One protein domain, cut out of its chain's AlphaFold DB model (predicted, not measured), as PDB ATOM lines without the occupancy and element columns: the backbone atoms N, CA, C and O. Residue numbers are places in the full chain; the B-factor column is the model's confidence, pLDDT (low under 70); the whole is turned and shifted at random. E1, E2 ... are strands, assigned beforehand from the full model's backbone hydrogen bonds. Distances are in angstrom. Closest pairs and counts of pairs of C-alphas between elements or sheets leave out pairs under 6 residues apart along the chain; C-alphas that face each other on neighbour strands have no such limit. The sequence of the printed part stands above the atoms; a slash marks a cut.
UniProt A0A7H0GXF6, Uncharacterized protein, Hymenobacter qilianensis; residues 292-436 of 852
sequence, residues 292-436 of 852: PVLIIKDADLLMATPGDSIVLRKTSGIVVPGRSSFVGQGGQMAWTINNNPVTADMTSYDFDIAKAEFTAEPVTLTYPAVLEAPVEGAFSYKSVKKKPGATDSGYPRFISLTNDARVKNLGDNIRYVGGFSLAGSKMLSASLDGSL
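Overview. This is residues 292 to 436 of the 852 residues of an uncharacterized protein of Hymenobacter qilianensis (UniProt A0A7H0GXF6). The model is one long, twisted sheet of antiparallel strands, folded lengthwise into a trough that is open along one long side: E1, E2, E3 and E6 each bend sharply part of the way along, and E4 turns at 91 degrees into E5, with E4 in one wall and E5 and E7 in the other. Beyond E7 the sheet goes on through the short strands E8, E10 and E11, and E9 with the link before it makes one far end of the long axis, opposite Pro 292. The long link of residues 383 to 396 loops away from the sheet between E7 and E8. The printed part has 145 residues with eleven strands, E1 to E11 in chain order, and no named helix: its class is all strand, and ten of the strands form a branched, antiparallel sheet. It is compact, with a radius of gyration of the C-alphas of 16.1 A, yet elongated, spanning 58 by 34 by 25 A.

Along the chain. Begin at C-alpha 292, at (308.821, 496.738, 453.595); from there E1 runs over residues 292 to 304, 26.0 A, and bends by 102 degrees at residue 298. E2, residues 309 to 320, is 23.0 A long and bends by 101 degrees at residue 314. E3, residues 325 to 337, is 30.2 A long, bends by 85 degrees at residue 329 and ends at C-alpha 337, at (339.489, 470.812, 448.227). E4, residues 340 to 346, runs on into E5, residues 348 to 352, across a break of 1 residue. E6, residues 357 to 366, is 21.0 A long and bends by 92 degrees at residue 362; E7, residues 375 to 382, is 21.2 A long and bends by 52 degrees at residue 378. Then come E8, residues 397 to 400, E9, residues 414 to 418, E10, residues 421 to 423, and E11, residues 426 to 428, which ends at C-alpha 428, at (339.084, 467.374, 461.608).

Arrangement. Start at the edge strand E1, which forms a hairpin with E2; N 296 and O 317 are 2.8 A apart, within hydrogen-bond range. E1 to E4 are a meander, each strand the antiparallel neighbour of the one before, and E5 to E8 are a second one. On the other side of E2 is E3, with N 329 and O 316 at 2.7 A. E3 has three neighbours: beyond E2, look for E4 beside its residues 330 to 337, with N 344 and O 333 at 2.8 A, and E5 beside 325 to 329, with N 328 and O 349 at 2.8 A. E4 and E5 meet only through their link, and both lie on one side of E6. E4 pairs with E6 by N 366 and O 343, 2.8 A; for E5 and E6, C-alphas 349 and 360 face each other at 4.9 A, with no N and O pair within hydrogen-bond range. E7 is on the other side of E6, with N 377 and O 363 at 2.8 A. E8 follows beside E7, with N 397 and O 380 at 2.8 A, then E10, with N 422 and O 398 at 2.9 A, and last the edge strand E11, with N 428 and O 421 at 2.8 A. E9 pairs with no named strand, but its residues 417 to 418 pair antiparallel with residues 405 to 406. E8 and E9 are apart.

Size, cuts and confidence. The two C-alphas farthest apart are those of Pro 292 and Asn 413, at 58.7 A. The printed part has no cut. The long links are E7 to E8, 14 residues, and E8 to E9, 13 residues. The mean pLDDT of the printed part is 91.6, and no printed residue is under 70.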
ATOM      1  N   PRO A 292     308.636 496.829 455.038       93.44
ATOM      2  CA  PRO A 292     308.821 496.738 453.595       93.44
ATOM      3  C   PRO A 292     310.044 495.872 453.261       93.44
ATOM      4  O   PRO A 292     311.151 496.113 453.749       93.44
ATOM      5  N   VAL A 293     309.847 494.861 452.418       93.69
ATOM      6  CA  VAL A 293     310.848 493.837 452.110       93.69
ATOM      7  C   VAL A 293     311.014 493.614 450.609       93.69
ATOM      8  O   VAL A 293     310.100 493.845 449.814       93.69
ATOM      9  N   LEU A 294     312.198 493.130 450.236       93.31
ATOM     10  CA  LEU A 294     312.495 492.608 448.905       93.31
ATOM     11  C   LEU A 294     312.567 491.082 449.005       93.31
ATOM     12  O   LEU A 294     313.403 490.549 449.733       93.31
ATOM     13  N   ILE A 295     311.699 490.392 448.275       94.00
ATOM     14  CA  ILE A 295     311.670 488.931 448.209       94.00
ATOM     15  C   ILE A 295     312.438 488.504 446.965       94.00
ATOM     16  O   ILE A 295     312.170 488.982 445.866       94.00
ATOM     17  N   ILE A 296     313.394 487.601 447.143       94.62
ATOM     18  CA  ILE A 296     314.208 487.010 446.084       94.62
ATOM     19  C   ILE A 296     313.844 485.533 445.987       94.62
ATOM     20  O   ILE A 296     313.713 484.859 447.009       94.62
ATOM     21  N   LYS A 297     313.695 485.025 444.764       94.31
ATOM     22  CA  LYS A 297     313.374 483.626 444.498       94.31
ATOM     23  C   LYS A 297     314.351 483.020 443.494       94.31
ATOM     24  O   LYS A 297     314.543 483.578 442.415       94.31
ATOM     25  N   ASP A 298     314.908 481.865 443.852       94.00
ATOM     26  CA  ASP A 298     315.776 481.029 443.012       94.00
ATOM     27  C   ASP A 298     316.955 481.796 442.379       94.00
ATOM     28  O   ASP A 298     317.281 481.601 441.206       94.00
ATOM     29  N   ALA A 299     317.589 482.691 443.142       96.00
ATOM     30  CA  ALA A 299     318.692 483.524 442.666       96.00
ATOM     31  C   ALA A 299     320.045 483.083 443.239       96.00
ATOM     32  O   ALA A 299     320.120 482.452 444.292       96.00
ATOM     33  N   ASP A 300     321.126 483.476 442.574       97.12
ATOM     34  CA  ASP A 300     322.478 483.296 443.085       97.12
ATOM     35  C   ASP A 300     322.922 484.559 443.839       97.12
ATOM     36  O   ASP A 300     322.819 485.675 443.324       97.12
ATOM     37  N   LEU A 301     323.458 484.396 445.049       96.44
ATOM     38  CA  LEU A 301     324.085 485.477 445.807       96.44
ATOM     39  C   LEU A 301     325.602 485.410 445.638       96.44
ATOM     40  O   LEU A 301     326.266 484.511 446.153       96.44
ATOM     41  N   LEU A 302     326.155 486.385 444.919       95.75
ATOM     42  CA  LEU A 302     327.591 486.587 444.774       95.75
ATOM     43  C   LEU A 302     328.074 487.545 445.863       95.75
ATOM     44  O   LEU A 302     327.773 488.739 445.823       95.75
ATOM     45  N   MET A 303     328.869 487.033 446.798       94.62
ATOM     46  CA  MET A 303     329.549 487.832 447.812       94.62
ATOM     47  C   MET A 303     331.017 487.980 447.419       94.62
ATOM     48  O   MET A 303     331.747 486.995 447.348       94.62
ATOM     49  N   ALA A 304     331.453 489.211 447.156       93.06
ATOM     50  CA  ALA A 304     332.803 489.515 446.701       93.06
ATOM     51  C   ALA A 304     333.488 490.543 447.610       93.06
ATOM     52  O   ALA A 304     332.937 491.591 447.947       93.06
ATOM     53  N   THR A 305     334.738 490.259 447.955       91.56
ATOM     54  CA  THR A 305     335.636 491.118 448.732       91.56
ATOM     55  C   THR A 305     336.974 491.244 447.995       91.56
ATOM     56  O   THR A 305     337.241 490.456 447.089       91.56
ATOM     57  N   PRO A 306     337.872 492.174 448.371       86.75
ATOM     58  CA  PRO A 306     339.192 492.257 447.742       86.75
ATOM     59  C   PRO A 306     340.057 490.992 447.884       86.75
ATOM     60  O   PRO A 306     341.040 490.858 447.161       86.75
ATOM     61  N   GLY A 307     339.749 490.113 448.845       81.62
ATOM     62  CA  GLY A 307     340.551 488.923 449.152       81.62
ATOM     63  C   GLY A 307     339.880 487.581 448.856       81.62
ATOM     64  O   GLY A 307     340.579 486.571 448.881       81.62
ATOM     65  N   ASP A 308     338.569 487.562 448.608       85.56
ATOM     66  CA  ASP A 308     337.790 486.333 448.418       85.56
ATOM     67  C   ASP A 308     336.449 486.611 447.724       85.56
ATOM     68  O   ASP A 308     335.892 487.710 447.853       85.56
ATOM     69  N   SER A 309     335.910 485.610 447.033       89.38
ATOM     70  CA  SER A 309     334.577 485.646 446.438       89.38
ATOM     71  C   SER A 309     333.915 484.277 446.490       89.38
ATOM     72  O   SER A 309     334.501 483.292 446.044       89.38
ATOM     73  N   ILE A 310     332.664 484.241 446.934       93.12
ATOM     74  CA  ILE A 310     331.851 483.026 446.979       93.12
ATOM     75  C   ILE A 310     330.507 483.247 446.293       93.12
ATOM     76  O   ILE A 310     330.022 484.377 446.183       93.12
ATOM     77  N   VAL A 311     329.900 482.150 445.848       95.19
ATOM     78  CA  VAL A 311     328.562 482.147 445.254       95.19
ATOM     79  C   VAL A 311     327.693 481.162 446.014       95.19
ATOM     80  O   VAL A 311     328.013 479.973 446.074       95.19
ATOM     81  N   LEU A 312     326.586 481.659 446.553       95.62
ATOM     82  CA  LEU A 312     325.516 480.843 447.099       95.62
ATOM     83  C   LEU A 312     324.431 480.696 446.036       95.62
ATOM     84  O   LEU A 312     323.766 481.669 445.690       95.62
ATOM     85  N   ARG A 313     324.315 479.500 445.460       96.19
ATOM     86  CA  ARG A 313     323.491 479.258 444.272       96.19
ATOM     87  C   ARG A 313     322.055 478.924 444.629       96.19
ATOM     88  O   ARG A 313     321.851 478.193 445.592       96.19
ATOM     89  N   LYS A 314     321.095 479.351 443.804       94.75
ATOM     90  CA  LYS A 314     319.666 478.989 443.892       94.75
ATOM     91  C   LYS A 314     319.067 479.162 445.294       94.75
ATOM     92  O   LYS A 314     318.398 478.267 445.806       94.75
ATOM     93  N   THR A 315     319.322 480.297 445.930       94.88
ATOM     94  CA  THR A 315     318.695 480.634 447.207       94.88
ATOM     95  C   THR A 315     317.489 481.545 447.004       94.88
ATOM     96  O   THR A 315     317.435 482.363 446.081       94.88
ATOM     97  N   SER A 316     316.504 481.386 447.879       95.12
ATOM     98  CA  SER A 316     315.357 482.278 447.998       95.12
ATOM     99  C   SER A 316     315.408 482.947 449.363       95.12
ATOM    100  O   SER A 316     315.917 482.364 450.313       95.12
ATOM    101  N   GLY A 317     314.906 484.165 449.501       93.50
ATOM    102  CA  GLY A 317     314.965 484.838 450.791       93.50
ATOM    103  C   GLY A 317     314.332 486.211 450.815       93.50
ATOM    104  O   GLY A 317     313.975 486.780 449.784       93.50
ATOM    105  N   ILE A 318     314.206 486.739 452.025       94.19
ATOM    106  CA  ILE A 318     313.655 488.059 452.310       94.19
ATOM    107  C   ILE A 318     314.806 488.969 452.728       94.19
ATOM    108  O   ILE A 318     315.460 488.740 453.743       94.19
ATOM    109  N   VAL A 319     315.037 490.032 451.966       94.06
ATOM    110  CA  VAL A 319     315.897 491.139 452.382       94.06
ATOM    111  C   VAL A 319     315.037 492.107 453.185       94.06
ATOM    112  O   VAL A 319     313.987 492.538 452.703       94.06
ATOM    113  N   VAL A 320     315.500 492.487 454.377       91.44
ATOM    114  CA  VAL A 320     314.870 493.495 455.241       91.44
ATOM    115  C   VAL A 320     315.772 494.739 455.286       91.44
ATOM    116  O   VAL A 320     316.654 494.847 456.147       91.44
ATOM    117  N   PRO A 321     315.586 495.712 454.370       81.44
ATOM    118  CA  PRO A 321     316.460 496.878 454.229       81.44
ATOM    119  C   PRO A 321     316.677 497.687 455.509       81.44
ATOM    120  O   PRO A 321     317.803 498.110 455.771       81.44
ATOM    121  N   GLY A 322     315.635 497.877 456.327       79.31
ATOM    122  CA  GLY A 322     315.725 498.652 457.571       79.31
ATOM    123  C   GLY A 322     316.740 498.088 458.574       79.31
ATOM    124  O   GLY A 322     317.383 498.854 459.299       79.31
ATOM    125  N   ARG A 323     316.932 496.760 458.555       83.75
ATOM    126  CA  ARG A 323     317.811 496.004 459.460       83.75
ATOM    127  C   ARG A 323     319.100 495.505 458.810       83.75
ATOM    128  O   ARG A 323     319.916 494.920 459.508       83.75
ATOM    129  N   SER A 324     319.286 495.721 457.505       88.62
ATOM    130  CA  SER A 324     320.401 495.141 456.746       88.62
ATOM    131  C   SER A 324     320.490 493.613 456.888       88.62
ATOM    132  O   SER A 324     321.578 493.058 456.852       88.62
ATOM    133  N   SER A 325     319.361 492.916 457.026       91.94
ATOM    134  CA  SER A 325     319.349 491.454 457.139       91.94
ATOM    135  C   SER A 325     318.845 490.789 455.865       91.94
ATOM    136  O   SER A 325     317.997 491.328 455.145       91.94
ATOM    137  N   PHE A 326     319.368 489.600 455.598       94.19
ATOM    138  CA  PHE A 326     318.821 488.652 454.642       94.19
ATOM    139  C   PHE A 326     318.392 487.399 455.397       94.19
ATOM    140  O   PHE A 326     319.194 486.824 456.125       94.19
ATOM    141  N   VAL A 327     317.136 486.994 455.223       93.50
ATOM    142  CA  VAL A 327     316.568 485.761 455.777       93.50
ATOM    143  C   VAL A 327     316.383 484.788 454.626       93.50
ATOM    144  O   VAL A 327     315.458 484.929 453.823       93.50
ATOM    145  N   GLY A 328     317.320 483.857 454.511       91.75
ATOM    146  CA  GLY A 328     317.472 482.944 453.393       91.75
ATOM    147  C   GLY A 328     316.897 481.561 453.643       91.75
ATOM    148  O   GLY A 328     316.811 481.075 454.771       91.75
ATOM    149  N   GLN A 329     316.542 480.913 452.542       89.19
ATOM    150  CA  GLN A 329     316.111 479.531 452.475       89.19
ATOM    151  C   GLN A 329     316.676 478.826 451.252       89.19
ATOM    152  O   GLN A 329     316.846 479.410 450.172       89.19
ATOM    153  N   GLY A 330     316.949 477.537 451.437       90.62
ATOM    154  CA  GLY A 330     317.616 476.725 450.440       90.62
ATOM    155  C   GLY A 330     319.003 477.267 450.105       90.62
ATOM    156  O   GLY A 330     319.602 478.064 450.827       90.62
ATOM    157  N   GLY A 331     319.463 476.900 448.922       93.62
ATOM    158  CA  GLY A 331     320.724 477.360 448.379       93.62
ATOM    159  C   GLY A 331     321.865 476.384 448.627       93.62
ATOM    160  O   GLY A 331     321.893 475.641 449.605       93.62
ATOM    161  N   GLN A 332     322.807 476.387 447.693       95.81
ATOM    162  CA  GLN A 332     323.966 475.509 447.718       95.81
ATOM    163  C   GLN A 332     325.241 476.326 447.577       95.81
ATOM    164  O   GLN A 332     325.406 477.095 446.622       95.81
ATOM    165  N   MET A 333     326.174 476.118 448.500       95.44
ATOM    166  CA  MET A 333     327.540 476.592 448.349       95.44
ATOM    167  C   MET A 333     328.418 475.441 447.864       95.44
ATOM    168  O   MET A 333     328.374 474.346 448.421       95.44
ATOM    169  N   ALA A 334     329.227 475.680 446.835       94.62
ATOM    170  CA  ALA A 334     330.129 474.680 446.275       94.62
ATOM    171  C   ALA A 334     331.559 475.220 446.213       94.62
ATOM    172  O   ALA A 334     331.783 476.360 445.804       94.62
ATOM    173  N   TRP A 335     332.526 474.393 446.596       93.25
ATOM    174  CA  TRP A 335     333.953 474.698 446.512       93.25
ATOM    175  C   TRP A 335     334.755 473.426 446.235       93.25
ATOM    176  O   TRP A 335     334.199 472.333 446.124       93.25
ATOM    177  N   THR A 336     336.071 473.561 446.083       92.38
ATOM    178  CA  THR A 336     336.961 472.424 445.848       92.38
ATOM    179  C   THR A 336     338.052 472.345 446.908       92.38
ATOM    180  O   THR A 336     338.632 473.353 447.308       92.38
ATOM    181  N   ILE A 337     338.347 471.125 447.360       90.88
ATOM    182  CA  ILE A 337     339.489 470.812 448.227       90.88
ATOM    183  C   ILE A 337     340.319 469.753 447.507       90.88
ATOM    184  O   ILE A 337     339.819 468.667 447.209       90.88
ATOM    185  N   ASN A 338     341.584 470.058 447.204       87.88
ATOM    186  CA  ASN A 338     342.478 469.165 446.454       87.88
ATOM    187  C   ASN A 338     341.830 468.637 445.155       87.88
ATOM    188  O   ASN A 338     341.850 467.439 444.892       87.88
ATOM    189  N   ASN A 339     341.198 469.528 444.379       91.44
ATOM    190  CA  ASN A 339     340.432 469.232 443.155       91.44
ATOM    191  C   ASN A 339     339.192 468.338 443.330       91.44
ATOM    192  O   ASN A 339     338.573 467.957 442.340       91.44
ATOM    193  N   ASN A 340     338.788 468.034 444.563       93.81
ATOM    194  CA  ASN A 340     337.564 467.294 444.833       93.81
ATOM    195  C   ASN A 340     336.422 468.263 445.161       93.81
ATOM    196  O   ASN A 340     336.636 469.179 445.962       93.81
ATOM    197  N   PRO A 341     335.225 468.078 444.581       95.38
ATOM    198  CA  PRO A 341     334.080 468.932 444.861       95.38
ATOM    199  C   PRO A 341     333.551 468.695 446.277       95.38
ATOM    200  O   PRO A 341     333.448 467.555 446.741       95.38
ATOM    201  N   VAL A 342     333.188 469.791 446.931       96.75
ATOM    202  CA  VAL A 342     332.496 469.817 448.217       96.75
ATOM    203  C   VAL A 342     331.294 470.734 448.075       96.75
ATOM    204  O   VAL A 342     331.426 471.845 447.553       96.75
ATOM    205  N   THR A 343     330.129 470.273 448.518       97.06
ATOM    206  CA  THR A 343     328.911 471.085 448.539       97.06
ATOM    207  C   THR A 343     328.323 471.139 449.936       97.06
ATOM    208  O   THR A 343     328.431 470.188 450.708       97.06
ATOM    209  N   ALA A 344     327.714 472.272 450.252       97.00
ATOM    210  CA  ALA A 344     326.963 472.506 451.469       97.00
ATOM    211  C   ALA A 344     325.576 473.017 451.073       97.00
ATOM    212  O   ALA A 344     325.451 474.106 450.507       97.00
ATOM    213  N   ASP A 345     324.562 472.199 451.334       96.19
ATOM    214  CA  ASP A 345     323.162 472.475 451.026       96.19
ATOM    215  C   ASP A 345     322.480 473.048 452.271       96.19
ATOM    216  O   ASP A 345     322.409 472.402 453.318       96.19
ATOM    217  N   MET A 346     322.029 474.294 452.170       91.25
ATOM    218  CA  MET A 346     321.486 475.068 453.284       91.25
ATOM    219  C   MET A 346     319.963 474.928 453.321       91.25
ATOM    220  O   MET A 346     319.320 474.832 452.278       91.25
ATOM    221  N   THR A 347     319.371 474.925 454.518       88.94
ATOM    222  CA  THR A 347     317.907 474.853 454.677       88.94
ATOM    223  C   THR A 347     317.309 476.213 455.014       88.94
ATOM    224  O   THR A 347     316.621 476.791 454.177       88.94
ATOM    225  N   SER A 348     317.597 476.742 456.201       87.62
ATOM    226  CA  SER A 348     317.256 478.100 456.630       87.62
ATOM    227  C   SER A 348     318.483 478.753 457.253       87.62
ATOM    228  O   SER A 348     319.294 478.078 457.882       87.62
ATOM    229  N   TYR A 349     318.654 480.050 457.025       91.50
ATOM    230  CA  TYR A 349     319.789 480.809 457.536       91.50
ATOM    231  C   TYR A 349     319.505 482.304 457.443       91.50
ATOM    232  O   TYR A 349     318.658 482.746 456.664       91.50
ATOM    233  N   ASP A 350     320.257 483.099 458.184       92.19
ATOM    234  CA  ASP A 350     320.217 484.544 458.077       92.19
ATOM    235  C   ASP A 350     321.614 485.142 458.200       92.19
ATOM    236  O   ASP A 350     322.544 484.524 458.723       92.19
ATOM    237  N   PHE A 351     321.779 486.342 457.653       93.31
ATOM    238  CA  PHE A 351     323.003 487.107 457.833       93.31
ATOM    239  C   PHE A 351     322.785 488.604 457.620       93.31
ATOM    240  O   PHE A 351     321.839 489.050 456.968       93.31
ATOM    241  N   ASP A 352     323.711 489.389 458.165       94.12
ATOM    242  CA  ASP A 352     323.811 490.822 457.913       94.12
ATOM    243  C   ASP A 352     324.447 491.060 456.535       94.12
ATOM    244  O   ASP A 352     325.623 490.759 456.321       94.12
ATOM    245  N   ILE A 353     323.688 491.639 455.601       93.00
ATOM    246  CA  ILE A 353     324.138 491.897 454.224       93.00
ATOM    247  C   ILE A 353     325.332 492.857 454.160       93.00
ATOM    248  O   ILE A 353     326.032 492.894 453.145       93.00
ATOM    249  N   ALA A 354     325.579 493.637 455.219       91.81
ATOM    250  CA  ALA A 354     326.732 494.521 455.306       91.81
ATOM    251  C   ALA A 354     328.040 493.756 455.557       91.81
ATOM    252  O   ALA A 354     329.118 494.237 455.185       91.81
ATOM    253  N   LYS A 355     327.968 492.550 456.128       92.62
ATOM    254  CA  LYS A 355     329.132 491.732 456.469       92.62
ATOM    255  C   LYS A 355     329.407 490.680 455.395       92.62
ATOM    256  O   LYS A 355     328.503 490.138 454.772       92.62
ATOM    257  N   ALA A 356     330.688 490.395 455.173       92.25
ATOM    258  CA  ALA A 356     331.129 489.345 454.255       92.25
ATOM    259  C   ALA A 356     331.311 488.004 454.994       92.25
ATOM    260  O   ALA A 356     332.365 487.368 454.907       92.25
ATOM    261  N   GLU A 357     330.318 487.637 455.798       92.69
ATOM    262  CA  GLU A 357     330.299 486.434 456.626       92.69
ATOM    263  C   GLU A 357     328.856 485.966 456.828       92.69
ATOM    264  O   GLU A 357     327.936 486.783 456.804       92.69
ATOM    265  N   PHE A 358     328.662 484.666 457.018       91.75
ATOM    266  CA  PHE A 358     327.379 484.097 457.420       91.75
ATOM    267  C   PHE A 358     327.573 482.746 458.103       91.75
ATOM    268  O   PHE A 358     328.600 482.075 457.944       91.75
ATOM    269  N   THR A 359     326.548 482.334 458.835       91.81
ATOM    270  CA  THR A 359     326.422 481.010 459.442       91.81
ATOM    271  C   THR A 359     325.101 480.390 459.023       91.81
ATOM    272  O   THR A 359     324.133 481.107 458.787       91.81
ATOM    273  N   ALA A 360     325.055 479.068 458.918       90.81
ATOM    274  CA  ALA A 360     323.833 478.345 458.602       90.81
ATOM    275  C   ALA A 360     323.771 477.020 459.350       90.81
ATOM    276  O   ALA A 360     324.758 476.282 459.398       90.81
ATOM    277  N   GLU A 361     322.598 476.731 459.901       87.31
ATOM    278  CA  GLU A 361     322.282 475.507 460.627       87.31
ATOM    279  C   GLU A 361     320.760 475.264 460.546       87.31
ATOM    280  O   GLU A 361     319.999 476.178 460.869       87.31
ATOM    281  N   PRO A 362     320.297 474.074 460.118       85.88
ATOM    282  CA  PRO A 362     321.090 472.927 459.676       85.88
ATOM    283  C   PRO A 362     321.552 473.032 458.207       85.88
ATOM    284  O   PRO A 362     320.888 473.616 457.344       85.88
ATOM    285  N   VAL A 363     322.699 472.415 457.913       92.25
ATOM    286  CA  VAL A 363     323.298 472.299 456.575       92.25
ATOM    287  C   VAL A 363     323.707 470.857 456.313       92.25
ATOM    288  O   VAL A 363     324.262 470.199 457.190       92.25
ATOM    289  N   THR A 364     323.498 470.375 455.093       96.00
ATOM    290  CA  THR A 364     323.974 469.057 454.661       96.00
ATOM    291  C   THR A 364     325.259 469.211 453.856       96.00
ATOM    292  O   THR A 364     325.266 469.790 452.770       96.00
ATOM    293  N   LEU A 365     326.367 468.686 454.378       97.12
ATOM    294  CA  LEU A 365     327.645 468.642 453.675       97.12
ATOM    295  C   LEU A 365     327.754 467.360 452.850       97.12
ATOM    296  O   LEU A 365     327.670 466.254 453.385       97.12
ATOM    297  N   THR A 366     328.067 467.508 451.568       97.50
ATOM    298  CA  THR A 366     328.425 466.400 450.683       97.50
ATOM    299  C   THR A 366     329.888 466.530 450.277       97.50
ATOM    300  O   THR A 366     330.281 467.468 449.583       97.50
ATOM    301  N   TYR A 367     330.713 465.564 450.695       96.69
ATOM    302  CA  TYR A 367     332.125 465.488 450.313       96.69
ATOM    303  C   TYR A 367     332.506 464.062 449.868       96.69
ATOM    304  O   TYR A 367     333.132 463.314 450.623       96.69
ATOM    305  N   PRO A 368     332.160 463.654 448.631       95.62
ATOM    306  CA  PRO A 368     332.229 462.254 448.200       95.62
ATOM    307  C   PRO A 368     333.637 461.660 448.163       95.62
ATOM    308  O   PRO A 368     333.774 460.438 448.162       95.62
ATOM    309  N   ALA A 369     334.682 462.489 448.119       93.25
ATOM    310  CA  ALA A 369     336.062 462.015 448.132       93.25
ATOM    311  C   ALA A 369     336.480 461.440 449.493       93.25
ATOM    312  O   ALA A 369     337.393 460.619 449.539       93.25
ATOM    313  N   VAL A 370     335.824 461.839 450.590       93.44
ATOM    314  CA  VAL A 370     336.221 461.435 451.951       93.44
ATOM    315  C   VAL A 370     335.062 460.932 452.800       93.44
ATOM    316  O   VAL A 370     335.309 460.149 453.701       93.44
ATOM    317  N   LEU A 371     333.814 461.307 452.526       95.50
ATOM    318  CA  LEU A 371     332.647 460.824 453.266       95.50
ATOM    319  C   LEU A 371     331.976 459.650 452.538       95.50
ATOM    320  O   LEU A 371     331.898 459.618 451.304       95.50
ATOM    321  N   GLU A 372     331.505 458.664 453.301       95.25
ATOM    322  CA  GLU A 372     330.674 457.570 452.770       95.25
ATOM    323  C   GLU A 372     329.251 458.036 452.435       95.25
ATOM    324  O   GLU A 372     328.690 457.594 451.435       95.25
ATOM    325  N   ALA A 373     328.705 458.961 453.228       95.38
ATOM    326  CA  ALA A 373     327.390 459.570 453.048       95.38
ATOM    327  C   ALA A 373     327.437 461.067 453.419       95.38
ATOM    328  O   ALA A 373     328.346 461.471 454.151       95.38
ATOM    329  N   PRO A 374     326.499 461.899 452.927       95.94
ATOM    330  CA  PRO A 374     326.368 463.285 453.372       95.94
ATOM    331  C   PRO A 374     326.128 463.386 454.883       95.94
ATOM    332  O   PRO A 374     325.536 462.488 455.479       95.94
ATOM    333  N   VAL A 375     326.586 464.478 455.495       95.00
ATOM    334  CA  VAL A 375     326.541 464.684 456.952       95.00
ATOM    335  C   VAL A 375     325.853 466.007 457.267       95.00
ATOM    336  O   VAL A 375     326.180 467.029 456.665       95.00
ATOM    337  N   GLU A 376     324.922 466.000 458.219       93.75
ATOM    338  CA  GLU A 376     324.288 467.219 458.729       93.75
ATOM    339  C   GLU A 376     325.175 467.930 459.755       93.75
ATOM    340  O   GLU A 376     325.873 467.307 460.562       93.75
ATOM    341  N   GLY A 377     325.161 469.257 459.719       93.38
ATOM    342  CA  GLY A 377     326.038 470.086 460.527       93.38
ATOM    343  C   GLY A 377     325.679 471.560 460.512       93.38
ATOM    344  O   GLY A 377     324.697 471.987 459.902       93.38
ATOM    345  N   ALA A 378     326.544 472.334 461.154       93.06
ATOM    346  CA  ALA A 378     326.578 473.779 461.060       93.06
ATOM    347  C   ALA A 378     327.700 474.204 460.109       93.06
ATOM    348  O   ALA A 378     328.794 473.625 460.080       93.06
ATOM    349  N   PHE A 379     327.428 475.239 459.329       94.62
ATOM    350  CA  PHE A 379     328.341 475.789 458.343       94.62
ATOM    351  C   PHE A 379     328.625 477.260 458.646       94.62
ATOM    352  O   PHE A 379     327.730 478.016 459.021       94.62
ATOM    353  N   SER A 380     329.869 477.688 458.447       94.12
ATOM    354  CA  SER A 380     330.271 479.084 458.605       94.12
ATOM    355  C   SER A 380     331.223 479.512 457.497       94.12
ATOM    356  O   SER A 380     332.197 478.827 457.168       94.12
ATOM    357  N   TYR A 381     330.972 480.698 456.960       93.50
ATOM    358  CA  TYR A 381     331.873 481.380 456.051       93.50
ATOM    359  C   TYR A 381     332.197 482.775 456.578       93.50
ATOM    360  O   TYR A 381     331.323 483.493 457.055       93.50
ATOM    361  N   LYS A 382     333.461 483.175 456.429       92.25
ATOM    362  CA  LYS A 382     333.939 484.526 456.703       92.25
ATOM    363  C   LYS A 382     335.051 484.864 455.725       92.25
ATOM    364  O   LYS A 382     336.072 484.173 455.685       92.25
ATOM    365  N   SER A 383     334.891 485.957 454.984       90.44
ATOM    366  CA  SER A 383     335.985 486.489 454.178       90.44
ATOM    367  C   SER A 383     337.064 487.060 455.098       90.44
ATOM    368  O   SER A 383     336.843 488.025 455.834       90.44
ATOM    369  N   VAL A 384     338.249 486.455 455.064       87.38
ATOM    370  CA  VAL A 384     339.413 486.909 455.826       87.38
ATOM    371  C   VAL A 384     340.598 487.125 454.900       87.38
ATOM    372  O   VAL A 384     340.882 486.335 453.999       87.38
ATOM    373  N   LYS A 385     341.347 488.201 455.148       81.00
ATOM    374  CA  LYS A 385     342.595 488.444 454.429       81.00
ATOM    375  C   LYS A 385     343.606 487.363 454.816       81.00
ATOM    376  O   LYS A 385     343.984 487.258 455.983       81.00
ATOM    377  N   LYS A 386     344.065 486.582 453.835       78.81
ATOM    378  CA  LYS A 386     345.097 485.559 454.052       78.81
ATOM    379  C   LYS A 386     346.363 486.200 454.629       78.81
ATOM    380  O   LYS A 386     346.808 487.252 454.162       78.81
ATOM    381  N   LYS A 387     346.949 485.560 455.646       79.12
ATOM    382  CA  LYS A 387     348.271 485.950 456.158       79.12
ATOM    383  C   LYS A 387     349.321 485.728 455.054       79.12
ATOM    384  O   LYS A 387     349.182 484.767 454.293       79.12
ATOM    385  N   PRO A 388     350.369 486.566 454.951       78.56
ATOM    386  CA  PRO A 388     351.451 486.337 453.995       78.56
ATOM    387  C   PRO A 388     352.022 484.916 454.132       78.56
ATOM    388  O   PRO A 388     352.369 484.496 455.232       78.56
ATOM    389  N   GLY A 389     352.079 484.170 453.026       79.12
ATOM    390  CA  GLY A 389     352.573 482.786 452.993       79.12
ATOM    391  C   GLY A 389     351.568 481.701 453.405       79.12
ATOM    392  O   GLY A 389     351.896 480.521 453.303       79.12
ATOM    393  N   ALA A 390     350.350 482.051 453.833       78.25
ATOM    394  CA  ALA A 390     349.306 481.064 454.103       78.25
ATOM    395  C   ALA A 390     348.665 480.563 452.797       78.25
ATOM    396  O   ALA A 390     348.245 481.355 451.953       78.25
ATOM    397  N   THR A 391     348.550 479.242 452.650       76.19
ATOM    398  CA  THR A 391     347.873 478.602 451.507       76.19
ATOM    399  C   THR A 391     346.347 478.661 451.620       76.19
ATOM    400  O   THR A 391     345.645 478.586 450.613       76.19
ATOM    401  N   ASP A 392     345.834 478.856 452.835       80.38
ATOM    402  CA  ASP A 392     344.420 478.757 453.188       80.38
ATOM    403  C   ASP A 392     344.029 479.835 454.216       80.38
ATOM    404  O   ASP A 392     344.845 480.245 455.045       80.38
ATOM    405  N   SER A 393     342.785 480.310 454.145       83.69
ATOM    406  CA  SER A 393     342.158 481.226 455.105       83.69
ATOM    407  C   SER A 393     341.619 480.506 456.348       83.69
ATOM    408  O   SER A 393     341.368 481.156 457.364       83.69
ATOM    409  N   GLY A 394     341.448 479.179 456.289       88.00
ATOM    410  CA  GLY A 394     340.765 478.391 457.318       88.00
ATOM    411  C   GLY A 394     339.237 478.470 457.233       88.00
ATOM    412  O   GLY A 394     338.565 478.036 458.173       88.00
ATOM    413  N   TYR A 395     338.716 479.022 456.134       91.38
ATOM    414  CA  TYR A 395     337.306 479.044 455.755       91.38
ATOM    415  C   TYR A 395     337.145 478.449 454.345       91.38
ATOM    416  O   TYR A 395     338.071 478.555 453.540       91.38
ATOM    417  N   PRO A 396     335.994 477.837 454.023       93.69
ATOM    418  CA  PRO A 396     334.812 477.686 454.874       93.69
ATOM    419  C   PRO A 396     335.011 476.711 456.041       93.69
ATOM    420  O   PRO A 396     335.961 475.926 456.057       93.69
ATOM    421  N   ARG A 397     334.128 476.790 457.037       95.94
ATOM    422  CA  ARG A 397     334.106 475.896 458.194       95.94
ATOM    423  C   ARG A 397     332.829 475.077 458.223       95.94
ATOM    424  O   ARG A 397     331.756 475.581 457.909       95.94
ATOM    425  N   PHE A 398     332.964 473.829 458.642       96.38
ATOM    426  CA  PHE A 398     331.853 472.916 458.871       96.38
ATOM    427  C   PHE A 398     332.103 472.115 460.145       96.38
ATOM    428  O   PHE A 398     333.249 471.754 460.419       96.38
ATOM    429  N   ILE A 399     331.046 471.810 460.891       95.38
ATOM    430  CA  ILE A 399     331.061 470.883 462.023       95.38
ATOM    431  C   ILE A 399     329.781 470.048 462.010       95.38
ATOM    432  O   ILE A 399     328.694 470.598 461.867       95.38
ATOM    433  N   SER A 400     329.900 468.727 462.132       95.00
ATOM    434  CA  SER A 400     328.743 467.830 462.154       95.00
ATOM    435  C   SER A 400     327.942 467.970 463.447       95.00
ATOM    436  O   SER A 400     328.508 468.241 464.508       95.00
ATOM    437  N   LEU A 401     326.628 467.741 463.384       89.56
ATOM    438  CA  LEU A 401     325.771 467.743 464.576       89.56
ATOM    439  C   LEU A 401     326.089 466.543 465.481       89.56
ATOM    440  O   LEU A 401     326.270 466.687 466.690       89.56
ATOM    441  N   THR A 402     326.205 465.366 464.866       86.19
ATOM    442  CA  THR A 402     326.395 464.066 465.516       86.19
ATOM    443  C   THR A 402     327.748 463.440 465.168       86.19
ATOM    444  O   THR A 402     328.546 463.981 464.396       86.19
ATOM    445  N   ASN A 403     328.032 462.299 465.797       88.50
ATOM    446  CA  ASN A 403     329.325 461.613 465.794       88.50
ATOM    447  C   ASN A 403     329.283 460.264 465.042       88.50
ATOM    448  O   ASN A 403     329.881 459.274 465.462       88.50
ATOM    449  N   ASP A 404     328.545 460.217 463.938       89.75
ATOM    450  CA  ASP A 404     328.275 459.031 463.116       89.75
ATOM    451  C   ASP A 404     328.873 459.111 461.700       89.75
ATOM    452  O   ASP A 404     328.744 458.167 460.914       89.75
ATOM    453  N   ALA A 405     329.598 460.188 461.382       94.44
ATOM    454  CA  ALA A 405     330.258 460.342 460.096       94.44
ATOM    455  C   ALA A 405     331.326 459.259 459.887       94.44
ATOM    456  O   ALA A 405     332.195 459.011 460.734       94.44
ATOM    457  N   ARG A 406     331.283 458.635 458.709       95.69
ATOM    458  CA  ARG A 406     332.257 457.636 458.260       95.69
ATOM    459  C   ARG A 406     333.153 458.238 457.196       95.69
ATOM    460  O   ARG A 406     332.677 458.690 456.151       95.69
ATOM    461  N   VAL A 407     334.453 458.247 457.482       93.94
ATOM    462  CA  VAL A 407     335.466 458.847 456.610       93.94
ATOM    463  C   VAL A 407     336.262 457.740 455.920       93.94
ATOM    464  O   VAL A 407     336.949 456.956 456.577       93.94
ATOM    465  N   LYS A 408     336.183 457.696 454.590       92.06
ATOM    466  CA  LYS A 408     336.950 456.808 453.709       92.06
ATOM    467  C   LYS A 408     338.243 457.478 453.232       92.06
ATOM    468  O   LYS A 408     338.485 458.655 453.483       92.06
ATOM    469  N   ASN A 409     339.098 456.717 452.547       87.62
ATOM    470  CA  ASN A 409     340.376 457.191 451.994       87.62
ATOM    471  C   ASN A 409     341.371 457.755 453.036       87.62
ATOM    472  O   ASN A 409     342.301 458.485 452.698       87.62
ATOM    473  N   LEU A 410     341.242 457.378 454.315       88.62
ATOM    474  CA  LEU A 410     342.247 457.687 455.343       88.62
ATOM    475  C   LEU A 410     343.488 456.783 455.261       88.62
ATOM    476  O   LEU A 410     344.503 457.090 455.887       88.62
ATOM    477  N   GLY A 411     343.405 455.714 454.474       85.31
ATOM    478  CA  GLY A 411     344.374 454.634 454.330       85.31
ATOM    479  C   GLY A 411     343.645 453.296 454.431       85.31
ATOM    480  O   GLY A 411     342.724 453.169 455.233       85.31
ATOM    481  N   ASP A 412     344.069 452.302 453.650       85.31
ATOM    482  CA  ASP A 412     343.367 451.011 453.490       85.31
ATOM    483  C   ASP A 412     343.152 450.247 454.803       85.31
ATOM    484  O   ASP A 412     342.342 449.332 454.892       85.31
ATOM    485  N   ASN A 413     343.909 450.610 455.835       91.31
ATOM    486  CA  ASN A 413     343.968 449.915 457.104       91.31
ATOM    487  C   ASN A 413     343.389 450.730 458.272       91.31
ATOM    488  O   ASN A 413     343.654 450.411 459.432       91.31
ATOM    489  N   ILE A 414     342.649 451.807 457.985       95.94
ATOM    490  CA  ILE A 414     342.106 452.731 458.984       95.94
ATOM    491  C   ILE A 414     340.598 452.856 458.792       95.94
ATOM    492  O   ILE A 414     340.133 453.313 457.753       95.94
ATOM    493  N   ARG A 415     339.841 452.516 459.834       95.94
ATOM    494  CA  ARG A 415     338.403 452.774 459.926       95.94
ATOM    495  C   ARG A 415     338.153 453.943 460.869       95.94
ATOM    496  O   ARG A 415     338.723 453.985 461.961       95.94
ATOM    497  N   TYR A 416     337.301 454.874 460.452       96.44
ATOM    498  CA  TYR A 416     336.930 456.057 461.222       96.44
ATOM    499  C   TYR A 416     335.414 456.137 461.374       96.44
ATOM    500  O   TYR A 416     334.692 456.035 460.383       96.44
ATOM    501  N   VAL A 417     334.955 456.355 462.606       96.31
ATOM    502  CA  VAL A 417     333.562 456.693 462.920       96.31
ATOM    503  C   VAL A 417     333.585 457.795 463.967       96.31
ATOM    504  O   VAL A 417     334.208 457.622 465.018       96.31
ATOM    505  N   GLY A 418     332.947 458.923 463.686       95.25
ATOM    506  CA  GLY A 418     332.912 460.030 464.628       95.25
ATOM    507  C   GLY A 418     332.355 461.321 464.047       95.25
ATOM    508  O   GLY A 418     331.703 461.312 463.011       95.25
ATOM    509  N   GLY A 419     332.637 462.445 464.698       94.62
ATOM    510  CA  GLY A 419     332.294 463.779 464.232       94.62
ATOM    511  C   GLY A 419     333.102 464.143 462.998       94.62
ATOM    512  O   GLY A 419     334.192 463.620 462.777       94.62
ATOM    513  N   PHE A 420     332.606 465.040 462.167       96.25
ATOM    514  CA  PHE A 420     333.348 465.510 461.008       96.25
ATOM    515  C   PHE A 420     333.345 467.023 460.977       96.25
ATOM    516  O   PHE A 420     332.298 467.661 461.042       96.25
ATOM    517  N   SER A 421     334.531 467.605 460.847       96.12
ATOM    518  CA  SER A 421     334.676 469.048 460.706       96.12
ATOM    519  C   SER A 421     335.694 469.409 459.639       96.12
ATOM    520  O   SER A 421     336.668 468.694 459.392       96.12
ATOM    521  N   LEU A 422     335.460 470.554 459.012       95.12
ATOM    522  CA  LEU A 422     336.352 471.164 458.037       95.12
ATOM    523  C   LEU A 422     336.714 472.570 458.499       95.12
ATOM    524  O   LEU A 422     335.860 473.311 458.981       95.12
ATOM    525  N   ALA A 423     337.978 472.944 458.326       93.94
ATOM    526  CA  ALA A 423     338.446 474.318 458.462       93.94
ATOM    527  C   ALA A 423     339.332 474.660 457.261       93.94
ATOM    528  O   ALA A 423     340.527 474.345 457.240       93.94
ATOM    529  N   GLY A 424     338.716 475.255 456.237       91.31
ATOM    530  CA  GLY A 424     339.290 475.346 454.899       91.31
ATOM    531  C   GLY A 424     339.534 473.947 454.328       91.31
ATOM    532  O   GLY A 424     338.625 473.131 454.213       91.31
ATOM    533  N   SER A 425     340.790 473.652 454.024       89.38
ATOM    534  CA  SER A 425     341.298 472.365 453.539       89.38
ATOM    535  C   SER A 425     341.626 471.362 454.649       89.38
ATOM    536  O   SER A 425     341.890 470.194 454.363       89.38
ATOM    537  N   LYS A 426     341.634 471.780 455.923       92.44
ATOM    538  CA  LYS A 426     341.983 470.895 457.042       92.44
ATOM    539  C   LYS A 426     340.778 470.059 457.455       92.44
ATOM    540  O   LYS A 426     339.768 470.608 457.887       92.44
ATOM    541  N   MET A 427     340.934 468.738 457.392       94.19
ATOM    542  CA  MET A 427     339.962 467.777 457.913       94.19
ATOM    543  C   MET A 427     340.204 467.479 459.391       94.19
ATOM    544  O   MET A 427     341.330 467.193 459.815       94.19
ATOM    545  N   LEU A 428     339.125 467.527 460.162       95.12
ATOM    546  CA  LEU A 428     339.084 467.374 461.608       95.12
ATOM    547  C   LEU A 428     337.940 466.429 462.010       95.12
ATOM    548  O   LEU A 428     337.171 465.960 461.172       95.12
ATOM    549  N   SER A 429     337.845 466.129 463.305       92.44
ATOM    550  CA  SER A 429     336.979 465.068 463.836       92.44
ATOM    551  C   SER A 429     335.932 465.536 464.854       92.44
ATOM    552  O   SER A 429     335.380 464.695 465.560       92.44
ATOM    553  N   ALA A 430     335.751 466.844 465.028       88.94
ATOM    554  CA  ALA A 430     334.829 467.397 466.020       88.94
ATOM    555  C   ALA A 430     333.366 467.311 465.558       88.94
ATOM    556  O   ALA A 430     333.100 467.418 464.359       88.94
ATOM    557  N   SER A 431     332.462 467.178 466.529       90.94
ATOM    558  CA  SER A 431     331.004 467.283 466.410       90.94
ATOM    559  C   SER A 431     330.458 468.278 467.440       90.94
ATOM    560  O   SER A 431     331.096 468.524 468.471       90.94
ATOM    561  N   LEU A 432     329.282 468.847 467.173       86.50
ATOM    562  CA  LEU A 432     328.645 469.847 468.036       86.50
ATOM    563  C   LEU A 432     328.206 469.259 469.390       86.50
ATOM    564  O   LEU A 432     328.312 469.924 470.417       86.50
ATOM    565  N   ASP A 433     327.805 467.984 469.412       82.19
ATOM    566  CA  ASP A 433     327.446 467.248 470.635       82.19
ATOM    567  C   ASP A 433     328.645 466.941 471.565       82.19
ATOM    568  O   ASP A 433     328.472 466.500 472.704       82.19
ATOM    569  N   GLY A 434     329.880 467.166 471.097       82.44
ATOM    570  CA  GLY A 434     331.106 466.917 471.851       82.44
ATOM    571  C   GLY A 434     331.420 465.437 472.110       82.44
ATOM    572  O   GLY A 434     332.275 465.146 472.959       82.44
ATOM    573  N   SER A 435     330.751 464.515 471.415       85.88
ATOM    574  CA  SER A 435     330.995 463.074 471.484       85.88
ATOM    575  C   SER A 435     332.412 462.696 471.017       85.88
ATOM    576  O   SER A 435     333.123 463.465 470.371       85.88
ATOM    577  N   LEU A 436     332.877 461.502 471.405       90.94
ATOM    578  CA  LEU A 436     334.223 461.025 471.070       90.94
ATOM    579  C   LEU A 436     334.246 460.298 469.726       90.94
ATOM    580  O   LEU A 436     333.622 459.249 469.571       90.94
TER     581      LEU A 436